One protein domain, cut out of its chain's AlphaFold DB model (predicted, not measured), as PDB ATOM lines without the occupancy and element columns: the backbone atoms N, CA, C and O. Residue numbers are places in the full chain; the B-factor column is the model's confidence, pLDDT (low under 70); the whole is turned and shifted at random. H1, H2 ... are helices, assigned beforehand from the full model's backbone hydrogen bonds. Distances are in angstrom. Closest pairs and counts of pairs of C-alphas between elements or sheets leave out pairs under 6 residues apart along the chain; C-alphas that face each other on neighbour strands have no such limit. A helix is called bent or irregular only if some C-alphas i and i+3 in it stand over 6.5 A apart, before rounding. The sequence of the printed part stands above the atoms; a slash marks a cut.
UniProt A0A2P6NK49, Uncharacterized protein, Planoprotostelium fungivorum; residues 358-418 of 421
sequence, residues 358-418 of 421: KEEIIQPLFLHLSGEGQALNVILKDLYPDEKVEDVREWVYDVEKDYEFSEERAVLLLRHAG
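What this domain is: This is residues 358 to 418 of the 421 residues of an uncharacterized protein of Planoprotostelium fungivorum (UniProt A0A2P6NK49). The bent helix H1 makes a wide V of two arms, H1a and H1b; H3 crosses its open side and packs on both, and short H2 sits over one face of this triangle. The printed part has 61 residues, all helix in class, ordered H1, H2, H3, with no named strand. It is compact, with a radius of gyration of the C-alphas of 10.7 A and spans of 30 by 28 by 19 A.

How they stand to each other: H1, residues 358 to 383, was assigned as one helix by its hydrogen bonds but is bent: C-alphas 371 and 374 are 8.6 A apart. Its arms, H1a, residues 358 to 371, and H1b, residues 374 to 383, stand at a steep tilt of 59 degrees, opposite ways. H1a is irregular, with C-alphas 360 and 363 7.6 A apart. H2, residues 392 to 396, only just touches H1b, with 3 pairs of C-alphas within 8 A, the closest Asn 377 and Val 392 at 5.6 A. H3, residues 407 to 417, touches H2, the closest C-alphas being Arg 409 and Val 396 at 5.7 A. H3 touches H1a's residues 362 to 366 alone, at a steep tilt of 61 degrees; the closest C-alphas, of Phe 366 and Ala 410, are 7.0 A apart. H3 touches H1b, about perpendicular at 82 degrees, the closest C-alphas being Ile 379 and Ala 417 at 6.2 A. Every O i to N i+4 pair is within hydrogen-bond range in H1b, H2 and H3, and 7 of 10 in H1a.

Where its parts are: H1a begins at C-alpha 358 (-32.789, -36.331, -55.538) and is 20.3 A long; H1b is 14.3 A, H2 6.3 A and H3 15.2 A, ending at C-alpha 417 (-17.908, -35.869, -50.556).

The domain as a whole: The farthest C-alphas, of Glu 360 and Asp 386, are 31.1 A apart. The printed part has no cut, both links are short, and no printed residue is under 70 in pLDDT.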
ATOM      1  N   LYS A 358     -33.033 -36.037 -56.948       96.62
ATOM      2  CA  LYS A 358     -32.789 -36.331 -55.538       96.62
ATOM      3  C   LYS A 358     -33.567 -37.568 -55.082       96.62
ATOM      4  O   LYS A 358     -32.980 -38.467 -54.491       96.62
ATOM      5  N   GLU A 359     -34.846 -37.640 -55.433       95.75
ATOM      6  CA  GLU A 359     -35.781 -38.683 -54.999       95.75
ATOM      7  C   GLU A 359     -35.430 -40.066 -55.561       95.75
ATOM      8  O   GLU A 359     -35.647 -41.073 -54.893       95.75
ATOM      9  N   GLU A 360     -34.907 -40.139 -56.788       95.88
ATOM     10  CA  GLU A 360     -34.615 -41.421 -57.440       95.88
ATOM     11  C   GLU A 360     -33.171 -41.886 -57.172       95.88
ATOM     12  O   GLU A 360     -32.920 -43.092 -57.136       95.88
ATOM     13  N   ILE A 361     -32.210 -40.968 -56.972       97.50
ATOM     14  CA  ILE A 361     -30.783 -41.329 -56.940       97.50
ATOM     15  C   ILE A 361     -30.155 -41.394 -55.549       97.50
ATOM     16  O   ILE A 361     -29.199 -42.149 -55.373       97.50
ATOM     17  N   ILE A 362     -30.652 -40.642 -54.562       97.44
ATOM     18  CA  ILE A 362     -29.892 -40.396 -53.330       97.44
ATOM     19  C   ILE A 362     -29.620 -41.662 -52.515       97.44
ATOM     20  O   ILE A 362     -28.471 -41.948 -52.177       97.44
ATOM     21  N   GLN A 363     -30.662 -42.436 -52.224       97.50
ATOM     22  CA  GLN A 363     -30.547 -43.634 -51.403       97.50
ATOM     23  C   GLN A 363     -29.787 -44.746 -52.144       97.50
ATOM     24  O   GLN A 363     -28.851 -45.294 -51.562       97.50
ATOM     25  N   PRO A 364     -30.081 -45.051 -53.425       97.81
ATOM     26  CA  PRO A 364     -29.283 -46.007 -54.191       97.81
ATOM     27  C   PRO A 364     -27.800 -45.634 -54.315       97.81
ATOM     28  O   PRO A 364     -26.943 -46.506 -54.177       97.81
ATOM     29  N   LEU A 365     -27.487 -44.352 -54.541       97.75
ATOM     30  CA  LEU A 365     -26.106 -43.871 -54.607       97.75
ATOM     31  C   LEU A 365     -25.409 -44.023 -53.252       97.75
ATOM     32  O   LEU A 365     -24.303 -44.551 -53.199       97.75
ATOM     33  N   PHE A 366     -26.055 -43.621 -52.152       98.00
ATOM     34  CA  PHE A 366     -25.494 -43.802 -50.812       98.00
ATOM     35  C   PHE A 366     -25.220 -45.279 -50.496       98.00
ATOM     36  O   PHE A 366     -24.144 -45.617 -50.003       98.00
ATOM     37  N   LEU A 367     -26.164 -46.168 -50.815       97.12
ATOM     38  CA  LEU A 367     -26.005 -47.610 -50.627       97.12
ATOM     39  C   LEU A 367     -24.830 -48.170 -51.432       97.12
ATOM     40  O   LEU A 367     -24.083 -48.996 -50.916       97.12
ATOM     41  N   HIS A 368     -24.641 -47.702 -52.666       97.00
ATOM     42  CA  HIS A 368     -23.487 -48.086 -53.471       97.00
ATOM     43  C   HIS A 368     -22.173 -47.614 -52.831       97.00
ATOM     44  O   HIS A 368     -21.269 -48.415 -52.607       97.00
ATOM     45  N   LEU A 369     -22.099 -46.336 -52.447       96.56
ATOM     46  CA  LEU A 369     -20.916 -45.752 -51.805       96.56
ATOM     47  C   LEU A 369     -20.629 -46.325 -50.414       96.56
ATOM     48  O   LEU A 369     -19.502 -46.238 -49.940       96.56
ATOM     49  N   SER A 370     -21.616 -46.939 -49.761       94.56
ATOM     50  CA  SER A 370     -21.429 -47.623 -48.477       94.56
ATOM     51  C   SER A 370     -20.499 -48.838 -48.573       94.56
ATOM     52  O   SER A 370     -19.980 -49.274 -47.545       94.56
ATOM     53  N   GLY A 371     -20.238 -49.354 -49.783       91.81
ATOM     54  CA  GLY A 371     -19.143 -50.297 -50.028       91.81
ATOM     55  C   GLY A 371     -17.769 -49.707 -49.682       91.81
ATOM     56  O   GLY A 371     -16.905 -50.415 -49.173       91.81
ATOM     57  N   GLU A 372     -17.619 -48.388 -49.821       93.62
ATOM     58  CA  GLU A 372     -16.419 -47.610 -49.495       93.62
ATOM     59  C   GLU A 372     -16.501 -46.998 -48.083       93.62
ATOM     60  O   GLU A 372     -16.121 -45.847 -47.850       93.62
ATOM     61  N   GLY A 373     -17.031 -47.752 -47.112       90.69
ATOM     62  CA  GLY A 373     -17.394 -47.244 -45.780       90.69
ATOM     63  C   GLY A 373     -16.277 -46.491 -45.042       90.69
ATOM     64  O   GLY A 373     -16.545 -45.496 -44.372       90.69
ATOM     65  N   GLN A 374     -15.009 -46.888 -45.215       93.94
ATOM     66  CA  GLN A 374     -13.868 -46.158 -44.644       93.94
ATOM     67  C   GLN A 374     -13.741 -44.740 -45.216       93.94
ATOM     68  O   GLN A 374     -13.557 -43.790 -44.455       93.94
ATOM     69  N   ALA A 375     -13.879 -44.584 -46.533       94.94
ATOM     70  CA  ALA A 375     -13.817 -43.283 -47.183       94.94
ATOM     71  C   ALA A 375     -14.989 -42.397 -46.742       94.94
ATOM     72  O   ALA A 375     -14.776 -41.246 -46.361       94.94
ATOM     73  N   LEU A 376     -16.212 -42.937 -46.696       95.62
ATOM     74  CA  LEU A 376     -17.375 -42.201 -46.187       95.62
ATOM     75  C   LEU A 376     -17.205 -41.772 -44.721       95.62
ATOM     76  O   LEU A 376     -17.544 -40.641 -44.385       95.62
ATOM     77  N   ASN A 377     -16.635 -42.622 -43.865       95.19
ATOM     78  CA  ASN A 377     -16.345 -42.281 -42.471       95.19
ATOM     79  C   ASN A 377     -15.335 -41.132 -42.344       95.19
ATOM     80  O   ASN A 377     -15.493 -40.266 -41.483       95.19
ATOM     81  N   VAL A 378     -14.310 -41.086 -43.203       95.62
ATOM     82  CA  VAL A 378     -13.370 -39.952 -43.257       95.62
ATOM     83  C   VAL A 378     -14.104 -38.660 -43.628       95.62
ATOM     84  O   VAL A 378     -13.874 -37.624 -43.005       95.62
ATOM     85  N   ILE A 379     -15.023 -38.715 -44.598       96.31
ATOM     86  CA  ILE A 379     -15.839 -37.556 -44.986       96.31
ATOM     87  C   ILE A 379     -16.794 -37.140 -43.864       96.31
ATOM     88  O   ILE A 379     -16.920 -35.944 -43.602       96.31
ATOM     89  N   LEU A 380     -17.425 -38.093 -43.172       96.25
ATOM     90  CA  LEU A 380     -18.315 -37.810 -42.048       96.25
ATOM     91  C   LEU A 380     -17.564 -37.113 -40.909       96.25
ATOM     92  O   LEU A 380     -18.014 -36.071 -40.445       96.25
ATOM     93  N   LYS A 381     -16.399 -37.634 -40.506       95.31
ATOM     94  CA  LYS A 381     -15.557 -37.031 -39.455       95.31
ATOM     95  C   LYS A 381     -15.058 -35.637 -39.825       95.31
ATOM     96  O   LYS A 381     -14.886 -34.794 -38.956       95.31
ATOM     97  N   ASP A 382     -14.820 -35.378 -41.108       94.56
ATOM     98  CA  ASP A 382     -14.462 -34.036 -41.574       94.56
ATOM     99  C   ASP A 382     -15.663 -33.072 -41.561       94.56
ATOM    100  O   ASP A 382     -15.475 -31.877 -41.343       94.56
ATOM    101  N   LEU A 383     -16.886 -33.571 -41.772       94.12
ATOM    102  CA  LEU A 383     -18.115 -32.775 -41.705       94.12
ATOM    103  C   LEU A 383     -18.554 -32.500 -40.256       94.12
ATOM    104  O   LEU A 383     -18.955 -31.382 -39.939       94.12
ATOM    105  N   TYR A 384     -18.440 -33.506 -39.388       93.62
ATOM    106  CA  TYR A 384     -18.812 -33.466 -37.974       93.62
ATOM    107  C   TYR A 384     -17.698 -34.077 -37.101       93.62
ATOM    108  O   TYR A 384     -17.782 -35.243 -36.714       93.62
ATOM    109  N   PRO A 385     -16.651 -33.303 -36.755       89.25
ATOM    110  CA  PRO A 385     -15.500 -33.811 -35.999       89.25
ATOM    111  C   PRO A 385     -15.823 -34.323 -34.591       89.25
ATOM    112  O   PRO A 385     -15.097 -35.163 -34.065       89.25
ATOM    113  N   ASP A 386     -16.897 -33.811 -33.988       91.31
ATOM    114  CA  ASP A 386     -17.323 -34.158 -32.629       91.31
ATOM    115  C   ASP A 386     -18.272 -35.371 -32.587       91.31
ATOM    116  O   ASP A 386     -18.600 -35.871 -31.506       91.31
ATOM    117  N   GLU A 387     -18.724 -35.850 -33.750       85.19
ATOM    118  CA  GLU A 387     -19.677 -36.950 -33.857       85.19
ATOM    119  C   GLU A 387     -18.991 -38.286 -33.547       85.19
ATOM    120  O   GLU A 387     -17.960 -38.637 -34.125       85.19
ATOM    121  N   LYS A 388     -19.579 -39.067 -32.636       85.94
ATOM    122  CA  LYS A 388     -19.025 -40.357 -32.187       85.94
ATOM    123  C   LYS A 388     -19.532 -41.551 -32.995       85.94
ATOM    124  O   LYS A 388     -19.532 -42.668 -32.486       85.94
ATOM    125  N   VAL A 389     -19.982 -41.330 -34.227       84.38
ATOM    126  CA  VAL A 389     -20.441 -42.428 -35.075       84.38
ATOM    127  C   VAL A 389     -19.245 -43.120 -35.732       84.38
ATOM    128  O   VAL A 389     -18.451 -42.497 -36.439       84.38
ATOM    129  N   GLU A 390     -19.112 -44.423 -35.479       85.50
ATOM    130  CA  GLU A 390     -18.068 -45.267 -36.077       85.50
ATOM    131  C   GLU A 390     -18.448 -45.762 -37.480       85.50
ATOM    132  O   GLU A 390     -17.564 -45.999 -38.308       85.50
ATOM    133  N   ASP A 391     -19.748 -45.880 -37.757       91.38
ATOM    134  CA  ASP A 391     -20.290 -46.318 -39.039       91.38
ATOM    135  C   ASP A 391     -21.267 -45.288 -39.612       91.38
ATOM    136  O   ASP A 391     -22.395 -45.127 -39.151       91.38
ATOM    137  N   VAL A 392     -20.848 -44.610 -40.678       93.81
ATOM    138  CA  VAL A 392     -21.658 -43.654 -41.441       93.81
ATOM    139  C   VAL A 392     -23.052 -44.168 -41.819       93.81
ATOM    140  O   VAL A 392     -23.972 -43.367 -41.979       93.81
ATOM    141  N   ARG A 393     -23.240 -45.487 -41.948       94.25
ATOM    142  CA  ARG A 393     -24.551 -46.082 -42.228       94.25
ATOM    143  C   ARG A 393     -25.506 -45.893 -41.060       94.25
ATOM    144  O   ARG A 393     -26.650 -45.560 -41.317       94.25
ATOM    145  N   GLU A 394     -25.047 -46.023 -39.820       93.00
ATOM    146  CA  GLU A 394     -25.850 -45.757 -38.615       93.00
ATOM    147  C   GLU A 394     -26.156 -44.264 -38.452       93.00
ATOM    148  O   GLU A 394     -27.163 -43.880 -37.863       93.00
ATOM    149  N   TRP A 395     -25.299 -43.399 -39.002       93.75
ATOM    150  CA  TRP A 395     -25.574 -41.967 -39.030       93.75
ATOM    151  C   TRP A 395     -26.660 -41.618 -40.056       93.75
ATOM    152  O   TRP A 395     -27.544 -40.814 -39.765       93.75
ATOM    153  N   VAL A 396     -26.629 -42.208 -41.254       95.56
ATOM    154  CA  VAL A 396     -27.628 -41.935 -42.304       95.56
ATOM    155  C   VAL A 396     -28.939 -42.696 -42.079       95.56
ATOM    156  O   VAL A 396     -30.006 -42.123 -42.291       95.56
ATOM    157  N   TYR A 397     -28.878 -43.955 -41.653       94.44
ATOM    158  CA  TYR A 397     -30.035 -44.765 -41.277       94.44
ATOM    159  C   TYR A 397     -30.252 -44.643 -39.773       94.44
ATOM    160  O   TYR A 397     -29.503 -45.219 -38.989       94.44
ATOM    161  N   ASP A 398     -31.265 -43.876 -39.382       87.75
ATOM    162  CA  ASP A 398     -31.542 -43.533 -37.989       87.75
ATOM    163  C   ASP A 398     -31.925 -44.792 -37.192       87.75
ATOM    164  O   ASP A 398     -33.057 -45.277 -37.259       87.75
ATOM    165  N   VAL A 399     -30.957 -45.342 -36.450       85.19
ATOM    166  CA  VAL A 399     -31.118 -46.573 -35.656       85.19
ATOM    167  C   VAL A 399     -32.198 -46.406 -34.581       85.19
ATOM    168  O   VAL A 399     -32.886 -47.368 -34.242       85.19
ATOM    169  N   GLU A 400     -32.405 -45.187 -34.074       85.81
ATOM    170  CA  GLU A 400     -33.441 -44.900 -33.075       85.81
ATOM    171  C   GLU A 400     -34.850 -44.885 -33.687       85.81
ATOM    172  O   GLU A 400     -35.840 -45.054 -32.971       85.81
ATOM    173  N   LYS A 401     -34.947 -44.728 -35.012       87.00
ATOM    174  CA  LYS A 401     -36.199 -44.709 -35.779       87.00
ATOM    175  C   LYS A 401     -36.316 -45.897 -36.725       87.00
ATOM    176  O   LYS A 401     -36.693 -45.734 -37.881       87.00
ATOM    177  N   ASP A 402     -35.995 -47.092 -36.237       89.00
ATOM    178  CA  ASP A 402     -36.178 -48.340 -36.996       89.00
ATOM    179  C   ASP A 402     -35.427 -48.342 -38.345       89.00
ATOM    180  O   ASP A 402     -35.921 -48.828 -39.360       89.00
ATOM    181  N   TYR A 403     -34.217 -47.767 -38.361       90.00
ATOM    182  CA  TYR A 403     -33.376 -47.634 -39.555       90.00
ATOM    183  C   TYR A 403     -34.043 -46.831 -40.687       90.00
ATOM    184  O   TYR A 403     -33.884 -47.143 -41.869       90.00
ATOM    185  N   GLU A 404     -34.778 -45.769 -40.352       94.81
ATOM    186  CA  GLU A 404     -35.313 -44.841 -41.350       94.81
ATOM    187  C   GLU A 404     -34.173 -44.096 -42.071       94.81
ATOM    188  O   GLU A 404     -33.254 -43.557 -41.450       94.81
ATOM    189  N   PHE A 405     -34.220 -44.051 -43.406       96.19
ATOM    190  CA  PHE A 405     -33.218 -43.344 -44.204       96.19
ATOM    191  C   PHE A 405     -33.387 -41.826 -44.071       96.19
ATOM    192  O   PHE A 405     -34.362 -41.248 -44.556       96.19
ATOM    193  N   SER A 406     -32.406 -41.157 -43.467       96.50
ATOM    194  CA  SER A 406     -32.377 -39.702 -43.366       96.50
ATOM    195  C   SER A 406     -31.847 -39.078 -44.658       96.50
ATOM    196  O   SER A 406     -30.639 -38.935 -44.869       96.50
ATOM    197  N   GLU A 407     -32.772 -38.658 -45.523       96.25
ATOM    198  CA  GLU A 407     -32.446 -37.990 -46.786       96.25
ATOM    199  C   GLU A 407     -31.572 -36.745 -46.571       96.25
ATOM    200  O   GLU A 407     -30.589 -36.547 -47.278       96.25
ATOM    201  N   GLU A 408     -31.881 -35.925 -45.564       96.56
ATOM    202  CA  GLU A 408     -31.124 -34.709 -45.247       96.56
ATOM    203  C   GLU A 408     -29.649 -35.005 -44.932       96.56
ATOM    204  O   GLU A 408     -28.752 -34.378 -45.502       96.56
ATOM    205  N   ARG A 409     -29.393 -36.005 -44.079       96.12
ATOM    206  CA  ARG A 409     -28.037 -36.440 -43.718       96.12
ATOM    207  C   ARG A 409     -27.283 -36.968 -44.935       96.12
ATOM    208  O   ARG A 409     -26.142 -36.565 -45.170       96.12
ATOM    209  N   ALA A 410     -27.933 -37.796 -45.753       97.25
ATOM    210  CA  ALA A 410     -27.343 -38.299 -46.990       97.25
ATOM    211  C   ALA A 410     -26.983 -37.160 -47.960       97.25
ATOM    212  O   ALA A 410     -25.878 -37.153 -48.500       97.25
ATOM    213  N   VAL A 411     -27.859 -36.163 -48.145       97.44
ATOM    214  CA  VAL A 411     -27.581 -35.005 -49.017       97.44
ATOM    215  C   VAL A 411     -26.336 -34.267 -48.546       97.44
ATOM    216  O   VAL A 411     -25.448 -33.984 -49.351       97.44
ATOM    217  N   LEU A 412     -26.270 -33.943 -47.252       97.19
ATOM    218  CA  LEU A 412     -25.151 -33.203 -46.672       97.19
ATOM    219  C   LEU A 412     -23.830 -33.948 -46.878       97.19
ATOM    220  O   LEU A 412     -22.849 -33.357 -47.334       97.19
ATOM    221  N   LEU A 413     -23.827 -35.254 -46.614       97.25
ATOM    222  CA  LEU A 413     -22.651 -36.096 -46.779       97.25
ATOM    223  C   LEU A 413     -22.205 -36.192 -48.245       97.25
ATOM    224  O   LEU A 413     -21.024 -36.004 -48.532       97.25
ATOM    225  N   LEU A 414     -23.128 -36.437 -49.179       97.50
ATOM    226  CA  LEU A 414     -22.818 -36.575 -50.609       97.50
ATOM    227  C   LEU A 414     -22.317 -35.259 -51.224       97.50
ATOM    228  O   LEU A 414     -21.368 -35.261 -52.013       97.50
ATOM    229  N   ARG A 415     -22.885 -34.118 -50.817       97.25
ATOM    230  CA  ARG A 415     -22.372 -32.786 -51.185       97.25
ATOM    231  C   ARG A 415     -20.962 -32.564 -50.658       97.25
ATOM    232  O   ARG A 415     -20.098 -32.075 -51.381       97.25
ATOM    233  N   HIS A 416     -20.700 -32.967 -49.416       96.25
ATOM    234  CA  HIS A 416     -19.390 -32.803 -48.787       96.25
ATOM    235  C   HIS A 416     -18.312 -33.742 -49.349       96.25
ATOM    236  O   HIS A 416     -17.139 -33.360 -49.467       96.25
ATOM    237  N   ALA A 417     -18.715 -34.950 -49.755       95.00
ATOM    238  CA  ALA A 417     -17.908 -35.869 -50.556       95.00
ATOM    239  C   ALA A 417     -17.612 -35.293 -51.951       95.00
ATOM    240  O   ALA A 417     -16.583 -35.603 -52.544       95.00
ATOM    241  N   GLY A 418     -18.472 -34.391 -52.429       95.31
ATOM    242  CA  GLY A 418     -18.317 -33.682 -53.688       95.31
ATOM    243  C   GLY A 418     -18.953 -34.394 -54.873       95.31
ATOM    244  O   GLY A 418     -18.567 -34.066 -55.985       95.31
TER     245      GLY A 418